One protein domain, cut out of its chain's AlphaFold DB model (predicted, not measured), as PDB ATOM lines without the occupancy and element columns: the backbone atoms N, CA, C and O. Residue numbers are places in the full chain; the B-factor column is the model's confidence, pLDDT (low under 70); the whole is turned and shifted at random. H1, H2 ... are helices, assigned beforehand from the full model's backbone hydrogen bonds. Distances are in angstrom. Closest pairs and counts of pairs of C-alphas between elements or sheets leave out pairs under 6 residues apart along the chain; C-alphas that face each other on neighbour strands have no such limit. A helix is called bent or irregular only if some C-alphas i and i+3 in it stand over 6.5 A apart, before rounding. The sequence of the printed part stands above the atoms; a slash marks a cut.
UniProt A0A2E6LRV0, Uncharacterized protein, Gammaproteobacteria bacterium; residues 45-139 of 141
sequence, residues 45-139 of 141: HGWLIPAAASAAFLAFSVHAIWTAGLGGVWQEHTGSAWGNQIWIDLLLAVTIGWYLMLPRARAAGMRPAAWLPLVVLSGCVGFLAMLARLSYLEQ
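This is residues 45 to 139 of the 141 residues of an uncharacterized protein of Gammaproteobacteria bacterium (UniProt A0A2E6LRV0). Two long helical stretches, H1a and H2, run lengthwise some way from each other, joined across one end by the short arm H1b like the base of a U; the hairpin of H3 and H4 fills the other end, with H4 between H1a and H2. The printed part has 95 residues, with four named helices, H1 to H4 in chain order, and no named strand; its class is all helix. It is only just compact, close to loose, with a radius of gyration of the C-alphas of 14.6 A, and elongated, spanning 42 by 24 by 21 A.

H1, residues 48 to 78, was assigned as one helix by its hydrogen bonds but is bent: C-alphas 67 and 70 are 9.5 A apart. Arm H1a, residues 48 to 67, begins at C-alpha (46.579, -99.648, 56.501) and is 28.5 A long; arm H1b is residues 70 to 78. H2, residues 81 to 107, is 39.8 A long, with a kink of 36 degrees near residue 101; it is only just irregular, C-alphas 100 and 103 being 6.9 A apart. H3, residues 112 to 122, is only just irregular, with C-alphas 114 and 117 6.8 A apart. H4, residues 124 to 137, ends at C-alpha (50.570, -91.702, 64.976).

H1a touches H4, closest at the C-alphas of Ser 54 and Val 125, 4.8 A, at a shallow tilt of 21 degrees, opposite ways. H1b and H2 touch only at the corner, closest at the C-alphas of His 77 and Gly 83, 4.3 A. H2, H3 and H4 form an up and down bundle, each helix running against the one before. H2 touches H4 with residues 94 to 105 alone, closest at the C-alphas of Ala 105 and Leu 134, 5.9 A. H3 and H4 are a hairpin; the C-alphas of Val 119 and Gly 126, their closest, are 4.3 A apart. H1a and H2 are apart. Each O i to N i+4 pair is within hydrogen-bond range in H1a and H4, against 4 of 5 in H1b, 21 of 23 in H2 and 5 of 7 in H3.

The C-alphas of Gly 79 and Gln 139, the two farthest apart, are 43.6 A apart. Residues 66 to 71 stand free. The printed part has no cut, its three links are tight, and no printed residue is under 70 in pLDDT.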
ATOM      1  N   HIS A  45      44.397-100.748  63.334       84.56
ATOM      2  CA  HIS A  45      45.242-100.578  62.142       84.56
ATOM      3  C   HIS A  45      44.553 -99.870  60.961       84.56
ATOM      4  O   HIS A  45      44.894-100.115  59.805       84.56
ATOM      5  N   GLY A  46      43.615 -98.953  61.222       85.00
ATOM      6  CA  GLY A  46      42.914 -98.190  60.178       85.00
ATOM      7  C   GLY A  46      43.832 -97.398  59.234       85.00
ATOM      8  O   GLY A  46      43.431 -97.071  58.123       85.00
ATOM      9  N   TRP A  47      45.088 -97.161  59.629       92.69
ATOM     10  CA  TRP A  47      46.126 -96.558  58.792       92.69
ATOM     11  C   TRP A  47      46.533 -97.424  57.585       92.69
ATOM     12  O   TRP A  47      47.060 -96.893  56.607       92.69
ATOM     13  N   LEU A  48      46.270 -98.739  57.611       93.44
ATOM     14  CA  LEU A  48      46.579 -99.648  56.501       93.44
ATOM     15  C   LEU A  48      45.743 -99.360  55.253       93.44
ATOM     16  O   LEU A  48      46.223 -99.573  54.145       93.44
ATOM     17  N   ILE A  49      44.514 -98.860  55.417       90.44
ATOM     18  CA  ILE A  49      43.616 -98.555  54.296       90.44
ATOM     19  C   ILE A  49      44.214 -97.455  53.399       90.44
ATOM     20  O   ILE A  49      44.449 -97.725  52.219       90.44
ATOM     21  N   PRO A  50      44.529 -96.244  53.909       94.06
ATOM     22  CA  PRO A  50      45.178 -95.222  53.091       94.06
ATOM     23  C   PRO A  50      46.587 -95.633  52.633       94.06
ATOM     24  O   PRO A  50      46.986 -95.256  51.535       94.06
ATOM     25  N   ALA A  51      47.322 -96.458  53.393       96.31
ATOM     26  CA  ALA A  51      48.624 -96.972  52.956       96.31
ATOM     27  C   ALA A  51      48.505 -97.890  51.726       96.31
ATOM     28  O   ALA A  51      49.223 -97.711  50.742       96.31
ATOM     29  N   ALA A  52      47.571 -98.842  51.755       95.06
ATOM     30  CA  ALA A  52      47.311 -99.750  50.644       95.06
ATOM     31  C   ALA A  52      46.781 -98.994  49.418       95.06
ATOM     32  O   ALA A  52      47.250 -99.232  48.308       95.06
ATOM     33  N   ALA A  53      45.867 -98.038  49.618       93.94
ATOM     34  CA  ALA A  53      45.369 -97.182  48.545       93.94
ATOM     35  C   ALA A  53      46.493 -96.341  47.917       93.94
ATOM     36  O   ALA A  53      46.589 -96.262  46.693       93.94
ATOM     37  N   SER A  54      47.389 -95.775  48.735       97.50
ATOM     38  CA  SER A  54      48.573 -95.056  48.256       97.50
ATOM     39  C   SER A  54      49.479 -95.951  47.413       97.50
ATOM     40  O   SER A  54      49.913 -95.524  46.347       97.50
ATOM     41  N   ALA A  55      49.764 -97.174  47.868       97.94
ATOM     42  CA  ALA A  55      50.642 -98.104  47.162       97.94
ATOM     43  C   ALA A  55      50.023 -98.592  45.843       97.94
ATOM     44  O   ALA A  55      50.691 -98.595  44.810       97.94
ATOM     45  N   ALA A  56      48.737 -98.954  45.863       95.44
ATOM     46  CA  ALA A  56      48.007 -99.382  44.675       95.44
ATOM     47  C   ALA A  56      47.922 -98.255  43.637       95.44
ATOM     48  O   ALA A  56      48.208 -98.477  42.459       95.44
ATOM     49  N   PHE A  57      47.595 -97.033  44.071       95.75
ATOM     50  CA  PHE A  57      47.514 -95.900  43.159       95.75
ATOM     51  C   PHE A  57      48.890 -95.488  42.635       95.75
ATOM     52  O   PHE A  57      49.009 -95.228  41.445       95.75
ATOM     53  N   LEU A  58      49.949 -95.542  43.454       97.50
ATOM     54  CA  LEU A  58      51.321 -95.323  42.985       97.50
ATOM     55  C   LEU A  58      51.715 -96.327  41.896       97.50
ATOM     56  O   LEU A  58      52.267 -95.922  40.877       97.50
ATOM     57  N   ALA A  59      51.424 -97.618  42.081       97.12
ATOM     58  CA  ALA A  59      51.717 -98.638  41.076       97.12
ATOM     59  C   ALA A  59      50.989 -98.348  39.752       97.12
ATOM     60  O   ALA A  59      51.595 -98.418  38.680       97.12
ATOM     61  N   PHE A  60      49.718 -97.944  39.827       94.12
ATOM     62  CA  PHE A  60      48.952 -97.522  38.657       94.12
ATOM     63  C   PHE A  60      49.516 -96.243  38.016       94.12
ATOM     64  O   PHE A  60      49.668 -96.187  36.798       94.12
ATOM     65  N   SER A  61      49.900 -95.237  38.809       94.50
ATOM     66  CA  SER A  61      50.520 -94.003  38.312       94.50
ATOM     67  C   SER A  61      51.856 -94.272  37.620       94.50
ATOM     68  O   SER A  61      52.111 -93.717  36.557       94.50
ATOM     69  N   VAL A  62      52.697 -95.150  38.176       96.06
ATOM     70  CA  VAL A  62      53.956 -95.572  37.543       96.06
ATOM     71  C   VAL A  62      53.678 -96.265  36.216       96.06
ATOM     72  O   VAL A  62      54.338 -95.955  35.227       96.06
ATOM     73  N   HIS A  63      52.685 -97.156  36.165       94.75
ATOM     74  CA  HIS A  63      52.277 -97.796  34.918       94.75
ATOM     75  C   HIS A  63      51.818 -96.768  33.873       94.75
ATOM     76  O   HIS A  63      52.297 -96.811  32.745       94.75
ATOM     77  N   ALA A  64      50.964 -95.813  34.248       92.69
ATOM     78  CA  ALA A  64      50.489 -94.761  33.350       92.69
ATOM     79  C   ALA A  64      51.630 -93.864  32.841       92.69
ATOM     80  O   ALA A  64      51.697 -93.555  31.655       92.69
ATOM     81  N   ILE A  65      52.573 -93.484  33.708       94.31
ATOM     82  CA  ILE A  65      53.757 -92.713  33.303       94.31
ATOM     83  C   ILE A  65      54.640 -93.537  32.361       94.31
ATOM     84  O   ILE A  65      55.177 -92.995  31.400       94.31
ATOM     85  N   TRP A  66      54.785 -94.840  32.607       95.69
ATOM     86  CA  TRP A  66      55.569 -95.726  31.750       95.69
ATOM     87  C   TRP A  66      54.958 -95.880  30.352       95.69
ATOM     88  O   TRP A  66      55.691 -95.935  29.368       95.69
ATOM     89  N   THR A  67      53.628 -95.942  30.248       92.75
ATOM     90  CA  THR A  67      52.927 -96.183  28.978       92.75
ATOM     91  C   THR A  67      52.581 -94.909  28.207       92.75
ATOM     92  O   THR A  67      52.637 -94.924  26.981       92.75
ATOM     93  N   ALA A  68      52.255 -93.809  28.892       91.06
ATOM     94  CA  ALA A  68      51.803 -92.552  28.284       91.06
ATOM     95  C   ALA A  68      52.781 -91.374  28.473       91.06
ATOM     96  O   ALA A  68      52.625 -90.321  27.852       91.06
ATOM     97  N   GLY A  69      53.809 -91.532  29.312       92.06
ATOM     98  CA  GLY A  69      54.758 -90.473  29.649       92.06
ATOM     99  C   GLY A  69      54.170 -89.381  30.551       92.06
ATOM    100  O   GLY A  69      52.963 -89.277  30.767       92.06
ATOM    101  N   LEU A  70      55.037 -88.499  31.060       90.31
ATOM    102  CA  LEU A  70      54.602 -87.337  31.852       90.31
ATOM    103  C   LEU A  70      53.820 -86.309  31.015       90.31
ATOM    104  O   LEU A  70      52.974 -85.601  31.551       90.31
ATOM    105  N   GLY A  71      54.074 -86.242  29.703       92.31
ATOM    106  CA  GLY A  71      53.332 -85.371  28.786       92.31
ATOM    107  C   GLY A  71      51.849 -85.737  28.677       92.31
ATOM    108  O   GLY A  71      51.022 -84.834  28.550       92.31
ATOM    109  N   GLY A  72      51.514 -87.028  28.813       88.31
ATOM    110  CA  GLY A  72      50.132 -87.505  28.841       88.31
ATOM    111  C   GLY A  72      49.323 -86.858  29.964       88.31
ATOM    112  O   GLY A  72      48.199 -86.427  29.736       88.31
ATOM    113  N   VAL A  73      49.929 -86.650  31.141       88.94
ATOM    114  CA  VAL A  73      49.273 -85.948  32.257       88.94
ATOM    115  C   VAL A  73      48.823 -84.561  31.817       88.94
ATOM    116  O   VAL A  73      47.660 -84.217  31.973       88.94
ATOM    117  N   TRP A  74      49.706 -83.752  31.234       92.62
ATOM    118  CA  TRP A  74      49.330 -82.392  30.847       92.62
ATOM    119  C   TRP A  74      48.257 -82.369  29.751       92.62
ATOM    120  O   TRP A  74      47.330 -81.561  29.808       92.62
ATOM    121  N   GLN A  75      48.358 -83.270  28.772       94.62
ATOM    122  CA  GLN A  75      47.408 -83.361  27.661       94.62
ATOM    123  C   GLN A  75      45.991 -83.720  28.131       94.62
ATOM    124  O   GLN A  75      45.047 -83.031  27.746       94.62
ATOM    125  N   GLU A  76      45.839 -84.708  29.016       93.00
ATOM    126  CA  GLU A  76      44.525 -85.120  29.540       93.00
ATOM    127  C   GLU A  76      43.813 -83.999  30.317       93.00
ATOM    128  O   GLU A  76      42.597 -83.831  30.219       93.00
ATOM    129  N   HIS A  77      44.564 -83.163  31.041       95.00
ATOM    130  CA  HIS A  77      43.979 -82.074  31.831       95.00
ATOM    131  C   HIS A  77      43.676 -80.815  31.013       95.00
ATOM    132  O   HIS A  77      42.853 -80.012  31.434       95.00
ATOM    133  N   THR A  78      44.306 -80.630  29.848       95.44
ATOM    134  CA  THR A  78      44.174 -79.394  29.050       95.44
ATOM    135  C   THR A  78      43.443 -79.584  27.725       95.44
ATOM    136  O   THR A  78      43.050 -78.601  27.096       95.44
ATOM    137  N   GLY A  79      43.217 -80.831  27.301       95.19
ATOM    138  CA  GLY A  79      42.634 -81.151  25.999       95.19
ATOM    139  C   GLY A  79      41.144 -80.821  25.862       95.19
ATOM    140  O   GLY A  79      40.624 -80.794  24.748       95.19
ATOM    141  N   SER A  80      40.433 -80.566  26.967       97.00
ATOM    142  CA  SER A  80      39.007 -80.229  26.940       97.00
ATOM    143  C   SER A  80      38.549 -79.445  28.174       97.00
ATOM    144  O   SER A  80      39.232 -79.391  29.197       97.00
ATOM    145  N   ALA A  81      37.345 -78.863  28.103       97.25
ATOM    146  CA  ALA A  81      36.711 -78.211  29.251       97.25
ATOM    147  C   ALA A  81      36.450 -79.189  30.414       97.25
ATOM    148  O   ALA A  81      36.629 -78.813  31.569       97.25
ATOM    149  N   TRP A  82      36.087 -80.442  30.114       97.38
ATOM    150  CA  TRP A  82      35.937 -81.495  31.125       97.38
ATOM    151  C   TRP A  82      37.274 -81.860  31.774       97.38
ATOM    152  O   TRP A  82      37.334 -81.963  32.993       97.38
ATOM    153  N   GLY A  83      38.353 -81.965  30.992       96.12
ATOM    154  CA  GLY A  83      39.704 -82.179  31.525       96.12
ATOM    155  C   GLY A  83      40.116 -81.081  32.511       96.12
ATOM    156  O   GLY A  83      40.542 -81.376  33.628       96.12
ATOM    157  N   ASN A  84      39.877 -79.814  32.151       97.50
ATOM    158  CA  ASN A  84      40.142 -78.679  33.038       97.50
ATOM    159  C   ASN A  84      39.276 -78.724  34.304       97.50
ATOM    160  O   ASN A  84      39.767 -78.462  35.400       97.50
ATOM    161  N   GLN A  85      37.986 -79.046  34.169       98.00
ATOM    162  CA  GLN A  85      37.078 -79.140  35.310       98.00
ATOM    163  C   GLN A  85      37.517 -80.242  36.285       98.00
ATOM    164  O   GLN A  85      37.561 -79.979  37.484       98.00
ATOM    165  N   ILE A  86      37.911 -81.418  35.785       95.56
ATOM    166  CA  ILE A  86      38.469 -82.515  36.594       95.56
ATOM    167  C   ILE A  86      39.760 -82.066  37.283       95.56
ATOM    168  O   ILE A  86      39.927 -82.282  38.480       95.56
ATOM    169  N   TRP A  87      40.662 -81.397  36.562       95.75
ATOM    170  CA  TRP A  87      41.908 -80.893  37.140       95.75
ATOM    171  C   TRP A  87      41.665 -79.951  38.323       95.75
ATOM    172  O   TRP A  87      42.252 -80.112  39.393       95.75
ATOM    173  N   ILE A  88      40.771 -78.979  38.135       97.44
ATOM    174  CA  ILE A  88      40.401 -78.012  39.170       97.44
ATOM    175  C   ILE A  88      39.767 -78.727  40.366       97.44
ATOM    176  O   ILE A  88      40.135 -78.437  41.504       97.44
ATOM    177  N   ASP A  89      38.861 -79.676  40.124       97.12
ATOM    178  CA  ASP A  89      38.208 -80.460  41.176       97.12
ATOM    179  C   ASP A  89      39.228 -81.226  42.035       97.12
ATOM    180  O   ASP A  89      39.213 -81.123  43.262       97.12
ATOM    181  N   LEU A  90      40.205 -81.892  41.407       95.31
ATOM    182  CA  LEU A  90      41.277 -82.601  42.113       95.31
ATOM    183  C   LEU A  90      42.138 -81.660  42.972       95.31
ATOM    184  O   LEU A  90      42.450 -81.981  44.121       95.31
ATOM    185  N   LEU A  91      42.504 -80.484  42.450       96.06
ATOM    186  CA  LEU A  91      43.274 -79.486  43.203       96.06
ATOM    187  C   LEU A  91      42.485 -78.928  44.395       96.06
ATOM    188  O   LEU A  91      43.047 -78.744  45.481       96.06
ATOM    189  N   LEU A  92      41.184 -78.684  44.221       97.75
ATOM    190  CA  LEU A  92      40.300 -78.246  45.299       97.75
ATOM    191  C   LEU A  92      40.137 -79.336  46.361       97.75
ATOM    192  O   LEU A  92      40.268 -79.039  47.548       97.75
ATOM    193  N   ALA A  93      39.944 -80.594  45.961       96.25
ATOM    194  CA  ALA A  93      39.844 -81.728  46.874       96.25
ATOM    195  C   ALA A  93      41.117 -81.896  47.722       96.25
ATOM    196  O   ALA A  93      41.032 -82.017  48.948       96.25
ATOM    197  N   VAL A  94      42.304 -81.826  47.103       96.31
ATOM    198  CA  VAL A  94      43.589 -81.850  47.825       96.31
ATOM    199  C   VAL A  94      43.716 -80.649  48.762       96.31
ATOM    200  O   VAL A  94      44.159 -80.811  49.895       96.31
ATOM    201  N   THR A  95      43.291 -79.456  48.342       96.56
ATOM    202  CA  THR A  95      43.342 -78.243  49.178       96.56
ATOM    203  C   THR A  95      42.446 -78.362  50.410       96.56
ATOM    204  O   THR A  95      42.888 -78.073  51.524       96.56
ATOM    205  N   ILE A  96      41.205 -78.826  50.233       97.62
ATOM    206  CA  ILE A  96      40.255 -79.069  51.326       97.62
ATOM    207  C   ILE A  96      40.832 -80.105  52.288       97.62
ATOM    208  O   ILE A  96      40.897 -79.867  53.495       97.62
ATOM    209  N   GLY A  97      41.303 -81.235  51.756       96.12
ATOM    210  CA  GLY A  97      41.932 -82.273  52.557       96.12
ATOM    211  C   GLY A  97      43.126 -81.732  53.341       96.12
ATOM    212  O   GLY A  97      43.220 -81.955  54.548       96.12
ATOM    213  N   TRP A  98      44.029 -81.010  52.678       96.88
ATOM    214  CA  TRP A  98      45.214 -80.427  53.298       96.88
ATOM    215  C   TRP A  98      44.836 -79.488  54.439       96.88
ATOM    216  O   TRP A  98      45.362 -79.625  55.540       96.88
ATOM    217  N   TYR A  99      43.885 -78.579  54.204       97.50
ATOM    218  CA  TYR A  99      43.378 -77.648  55.210       97.50
ATOM    219  C   TYR A  99      42.850 -78.375  56.456       97.50
ATOM    220  O   TYR A  99      43.209 -78.012  57.576       97.50
ATOM    221  N   LEU A 100      42.060 -79.437  56.267       96.88
ATOM    222  CA  LEU A 100      41.475 -80.223  57.359       96.88
ATOM    223  C   LEU A 100      42.502 -81.103  58.089       96.88
ATOM    224  O   LEU A 100      42.433 -81.263  59.309       96.88
ATOM    225  N   MET A 101      43.467 -81.676  57.367       96.25
ATOM    226  CA  MET A 101      44.502 -82.537  57.949       96.25
ATOM    227  C   MET A 101      45.596 -81.748  58.667       96.25
ATOM    228  O   MET A 101      46.207 -82.271  59.597       96.25
ATOM    229  N   LEU A 102      45.857 -80.502  58.267       96.69
ATOM    230  CA  LEU A 102      46.962 -79.702  58.785       96.69
ATOM    231  C   LEU A 102      46.992 -79.562  60.322       96.69
ATOM    232  O   LEU A 102      48.060 -79.808  60.894       96.69
ATOM    233  N   PRO A 103      45.897 -79.191  61.024       97.19
ATOM    234  CA  PRO A 103      45.917 -79.100  62.486       97.19
ATOM    235  C   PRO A 103      46.163 -80.460  63.149       97.19
ATOM    236  O   PRO A 103      46.945 -80.540  64.093       97.19
ATOM    237  N   ARG A 104      45.572 -81.535  62.614       96.75
ATOM    238  CA  ARG A 104      45.735 -82.901  63.132       96.75
ATOM    239  C   ARG A 104      47.165 -83.403  62.977       96.75
ATOM    240  O   ARG A 104      47.761 -83.883  63.932       96.75
ATOM    241  N   ALA A 105      47.750 -83.202  61.798       97.31
ATOM    242  CA  ALA A 105      49.140 -83.543  61.523       97.31
ATOM    243  C   ALA A 105      50.104 -82.834  62.480       97.31
ATOM    244  O   ALA A 105      51.030 -83.456  62.991       97.31
ATOM    245  N   ARG A 106      49.874 -81.545  62.757       97.19
ATOM    246  CA  ARG A 106      50.682 -80.792  63.727       97.19
ATOM    247  C   ARG A 106      50.507 -81.314  65.154       97.19
ATOM    248  O   ARG A 106      51.500 -81.410  65.864       97.19
ATOM    249  N   ALA A 107      49.279 -81.645  65.553       97.31
ATOM    250  CA  ALA A 107      48.987 -82.193  66.877       97.31
ATOM    251  C   ALA A 107      49.676 -83.549  67.105       97.31
ATOM    252  O   ALA A 107      50.261 -83.750  68.160       97.31
ATOM    253  N   ALA A 108      49.711 -84.410  66.085       96.62
ATOM    254  CA  ALA A 108      50.431 -85.689  66.088       96.62
ATOM    255  C   ALA A 108      51.959 -85.545  65.872       96.62
ATOM    256  O   ALA A 108      52.637 -86.485  65.461       96.62
ATOM    257  N   GLY A 109      52.522 -84.341  66.027       96.62
ATOM    258  CA  GLY A 109      53.967 -84.095  65.921       96.62
ATOM    259  C   GLY A 109      54.566 -84.200  64.511       96.62
ATOM    260  O   GLY A 109      55.790 -84.152  64.352       96.62
ATOM    261  N   MET A 110      53.753 -84.317  63.456       98.00
ATOM    262  CA  MET A 110      54.257 -84.300  62.082       98.00
ATOM    263  C   MET A 110      54.746 -82.896  61.703       98.00
ATOM    264  O   MET A 110      54.275 -81.881  62.215       98.00
ATOM    265  N   ARG A 111      55.665 -82.824  60.730       97.44
ATOM    266  CA  ARG A 111      56.106 -81.576  60.082       97.44
ATOM    267  C   ARG A 111      55.460 -81.464  58.696       97.44
ATOM    268  O   ARG A 111      56.043 -81.973  57.741       97.44
ATOM    269  N   PRO A 112      54.292 -80.808  58.529       96.00
ATOM    270  CA  PRO A 112      53.560 -80.819  57.258       96.00
ATOM    271  C   PRO A 112      54.378 -80.288  56.079       96.00
ATOM    272  O   PRO A 112      54.288 -80.822  54.982       96.00
ATOM    273  N   ALA A 113      55.255 -79.305  56.306       96.19
ATOM    274  CA  ALA A 113      56.123 -78.764  55.261       96.19
ATOM    275  C   ALA A 113      57.014 -79.827  54.586       96.19
ATOM    276  O   ALA A 113      57.292 -79.709  53.400       96.19
ATOM    277  N   ALA A 114      57.414 -80.885  55.304       96.44
ATOM    278  CA  ALA A 114      58.189 -81.986  54.727       96.44
ATOM    279  C   ALA A 114      57.342 -82.918  53.840       96.44
ATOM    280  O   ALA A 114      57.877 -83.583  52.959       96.44
ATOM    281  N   TRP A 115      56.024 -82.957  54.056       97.75
ATOM    282  CA  TRP A 115      55.080 -83.765  53.280       97.75
ATOM    283  C   TRP A 115      54.532 -83.024  52.062       97.75
ATOM    284  O   TRP A 115      54.145 -83.658  51.083       97.75
ATOM    285  N   LEU A 116      54.525 -81.690  52.100       96.19
ATOM    286  CA  LEU A 116      53.961 -80.863  51.038       96.19
ATOM    287  C   LEU A 116      54.551 -81.163  49.645       96.19
ATOM    288  O   LEU A 116      53.753 -81.315  48.723       96.19
ATOM    289  N   PRO A 117      55.879 -81.327  49.453       97.69
ATOM    290  CA  PRO A 117      56.425 -81.667  48.138       97.69
ATOM    291  C   PRO A 117      55.886 -82.996  47.606       97.69
ATOM    292  O   PRO A 117      55.537 -83.091  46.436       97.69
ATOM    293  N   LEU A 118      55.759 -84.006  48.473       96.50
ATOM    294  CA  LEU A 118      55.216 -85.303  48.083       96.50
ATOM    295  C   LEU A 118      53.759 -85.168  47.622       96.50
ATOM    296  O   LEU A 118      53.394 -85.719  46.588       96.50
ATOM    297  N   VAL A 119      52.942 -84.399  48.346       96.88
ATOM    298  CA  VAL A 119      51.535 -84.150  47.990       96.88
ATOM    299  C   VAL A 119      51.412 -83.344  46.697       96.88
ATOM    300  O   VAL A 119      50.650 -83.725  45.819       96.88
ATOM    301  N   VAL A 120      52.182 -82.268  46.535       95.19
ATOM    302  CA  VAL A 120      52.118 -81.413  45.338       95.19
ATOM    303  C   VAL A 120      52.558 -82.168  44.083       95.19
ATOM    304  O   VAL A 120      51.950 -82.006  43.032       95.19
ATOM    305  N   LEU A 121      53.590 -83.010  44.185       94.00
ATOM    306  CA  LEU A 121      54.141 -83.722  43.029       94.00
ATOM    307  C   LEU A 121      53.351 -84.974  42.637       94.00
ATOM    308  O   LEU A 121      53.479 -85.433  41.506       94.00
ATOM    309  N   SER A 122      52.570 -85.551  43.554       94.62
ATOM    310  CA  SER A 122      51.905 -86.846  43.326       94.62
ATOM    311  C   SER A 122      50.403 -86.863  43.632       94.62
ATOM    312  O   SER A 122      49.754 -87.903  43.507       94.62
ATOM    313  N   GLY A 123      49.837 -85.725  44.040       94.50
ATOM    314  CA  GLY A 123      48.429 -85.584  44.395       94.50
ATOM    315  C   GLY A 123      48.008 -86.576  45.480       94.50
ATOM    316  O   GLY A 123      48.597 -86.644  46.565       94.50
ATOM    317  N   CYS A 124      46.985 -87.378  45.174       95.62
ATOM    318  CA  CYS A 124      46.402 -88.334  46.110       95.62
ATOM    319  C   CYS A 124      47.381 -89.414  46.586       95.62
ATOM    320  O   CYS A 124      47.198 -89.904  47.695       95.62
ATOM    321  N   VAL A 125      48.426 -89.770  45.825       97.62
ATOM    322  CA  VAL A 125      49.424 -90.756  46.289       97.62
ATOM    323  C   VAL A 125      50.107 -90.248  47.559       97.62
ATOM    324  O   VAL A 125      50.024 -90.879  48.613       97.62
ATOM    325  N   GLY A 126      50.731 -89.073  47.489       97.38
ATOM    326  CA  GLY A 126      51.390 -88.450  48.631       97.38
ATOM    327  C   GLY A 126      50.422 -88.106  49.754       97.38
ATOM    328  O   GLY A 126      50.758 -88.242  50.930       97.38
ATOM    329  N   PHE A 127      49.206 -87.697  49.397       97.50
ATOM    330  CA  PHE A 127      48.200 -87.308  50.372       97.50
ATOM    331  C   PHE A 127      47.666 -88.506  51.173       97.50
ATOM    332  O   PHE A 127      47.560 -88.430  52.397       97.50
ATOM    333  N   LEU A 128      47.447 -89.652  50.520       97.44
ATOM    334  CA  LEU A 128      47.104 -90.918  51.174       97.44
ATOM    335  C   LEU A 128      48.262 -91.452  52.028       97.44
ATOM    336  O   LEU A 128      48.028 -91.897  53.149       97.44
ATOM    337  N   ALA A 129      49.509 -91.354  51.558       98.19
ATOM    338  CA  ALA A 129      50.678 -91.721  52.362       98.19
ATOM    339  C   ALA A 129      50.788 -90.866  53.640       98.19
ATOM    340  O   ALA A 129      51.043 -91.388  54.729       98.19
ATOM    341  N   MET A 130      50.544 -89.556  53.527       98.00
ATOM    342  CA  MET A 130      50.505 -88.646  54.672       98.00
ATOM    343  C   MET A 130      49.367 -89.003  55.635       98.00
ATOM    344  O   MET A 130      49.590 -89.038  56.844       98.00
ATOM    345  N   LEU A 131      48.171 -89.300  55.115       96.81
ATOM    346  CA  LEU A 131      47.025 -89.719  55.925       96.81
ATOM    347  C   LEU A 131      47.311 -91.028  56.665       96.81
ATOM    348  O   LEU A 131      47.032 -91.122  57.855       96.81
ATOM    349  N   ALA A 132      47.932 -92.006  56.003       96.94
ATOM    350  CA  ALA A 132      48.354 -93.247  56.641       96.94
ATOM    351  C   ALA A 132      49.318 -92.986  57.802       96.94
ATOM    352  O   ALA A 132      49.132 -93.523  58.893       96.94
ATOM    353  N   ARG A 133      50.319 -92.116  57.606       97.44
ATOM    354  CA  ARG A 133      51.241 -91.753  58.687       97.44
ATOM    355  C   ARG A 133      50.526 -91.048  59.836       97.44
ATOM    356  O   ARG A 133      50.792 -91.384  60.986       97.44
ATOM    357  N   LEU A 134      49.637 -90.104  59.536       96.56
ATOM    358  CA  LEU A 134      48.847 -89.403  60.546       96.56
ATOM    359  C   LEU A 134      48.017 -90.389  61.372       96.56
ATOM    360  O   LEU A 134      48.136 -90.419  62.590       96.56
ATOM    361  N   SER A 135      47.246 -91.251  60.709       94.12
ATOM    362  CA  SER A 135      46.409 -92.249  61.378       94.12
ATOM    363  C   SER A 135      47.213 -93.278  62.170       94.12
ATOM    364  O   SER A 135      46.699 -93.819  63.144       94.12
ATOM    365  N   TYR A 136      48.450 -93.578  61.761       95.56
ATOM    366  CA  TYR A 136      49.350 -94.426  62.541       95.56
ATOM    367  C   TYR A 136      49.755 -93.738  63.849       95.56
ATOM    368  O   TYR A 136      49.673 -94.366  64.899       95.56
ATOM    369  N   LEU A 137      50.154 -92.465  63.794       95.31
ATOM    370  CA  LEU A 137      50.570 -91.702  64.976       95.31
ATOM    371  C   LEU A 137      49.402 -91.481  65.945       95.31
ATOM    372  O   LEU A 137      49.529 -91.798  67.116       95.31
ATOM    373  N   GLU A 138      48.223 -91.104  65.439       93.00
ATOM    374  CA  GLU A 138      47.002 -90.944  66.251       93.00
ATOM    375  C   GLU A 138      46.557 -92.241  66.970       93.00
ATOM    376  O   GLU A 138      45.719 -92.184  67.864       93.00
ATOM    377  N   GLN A 139      47.066 -93.416  66.574       89.69
ATOM    378  CA  GLN A 139      46.789 -94.706  67.230       89.69
ATOM    379  C   GLN A 139      47.863 -95.128  68.245       89.69
ATOM    380  O   GLN A 139      47.629 -96.089  68.977       89.69
TER     381      GLN A 139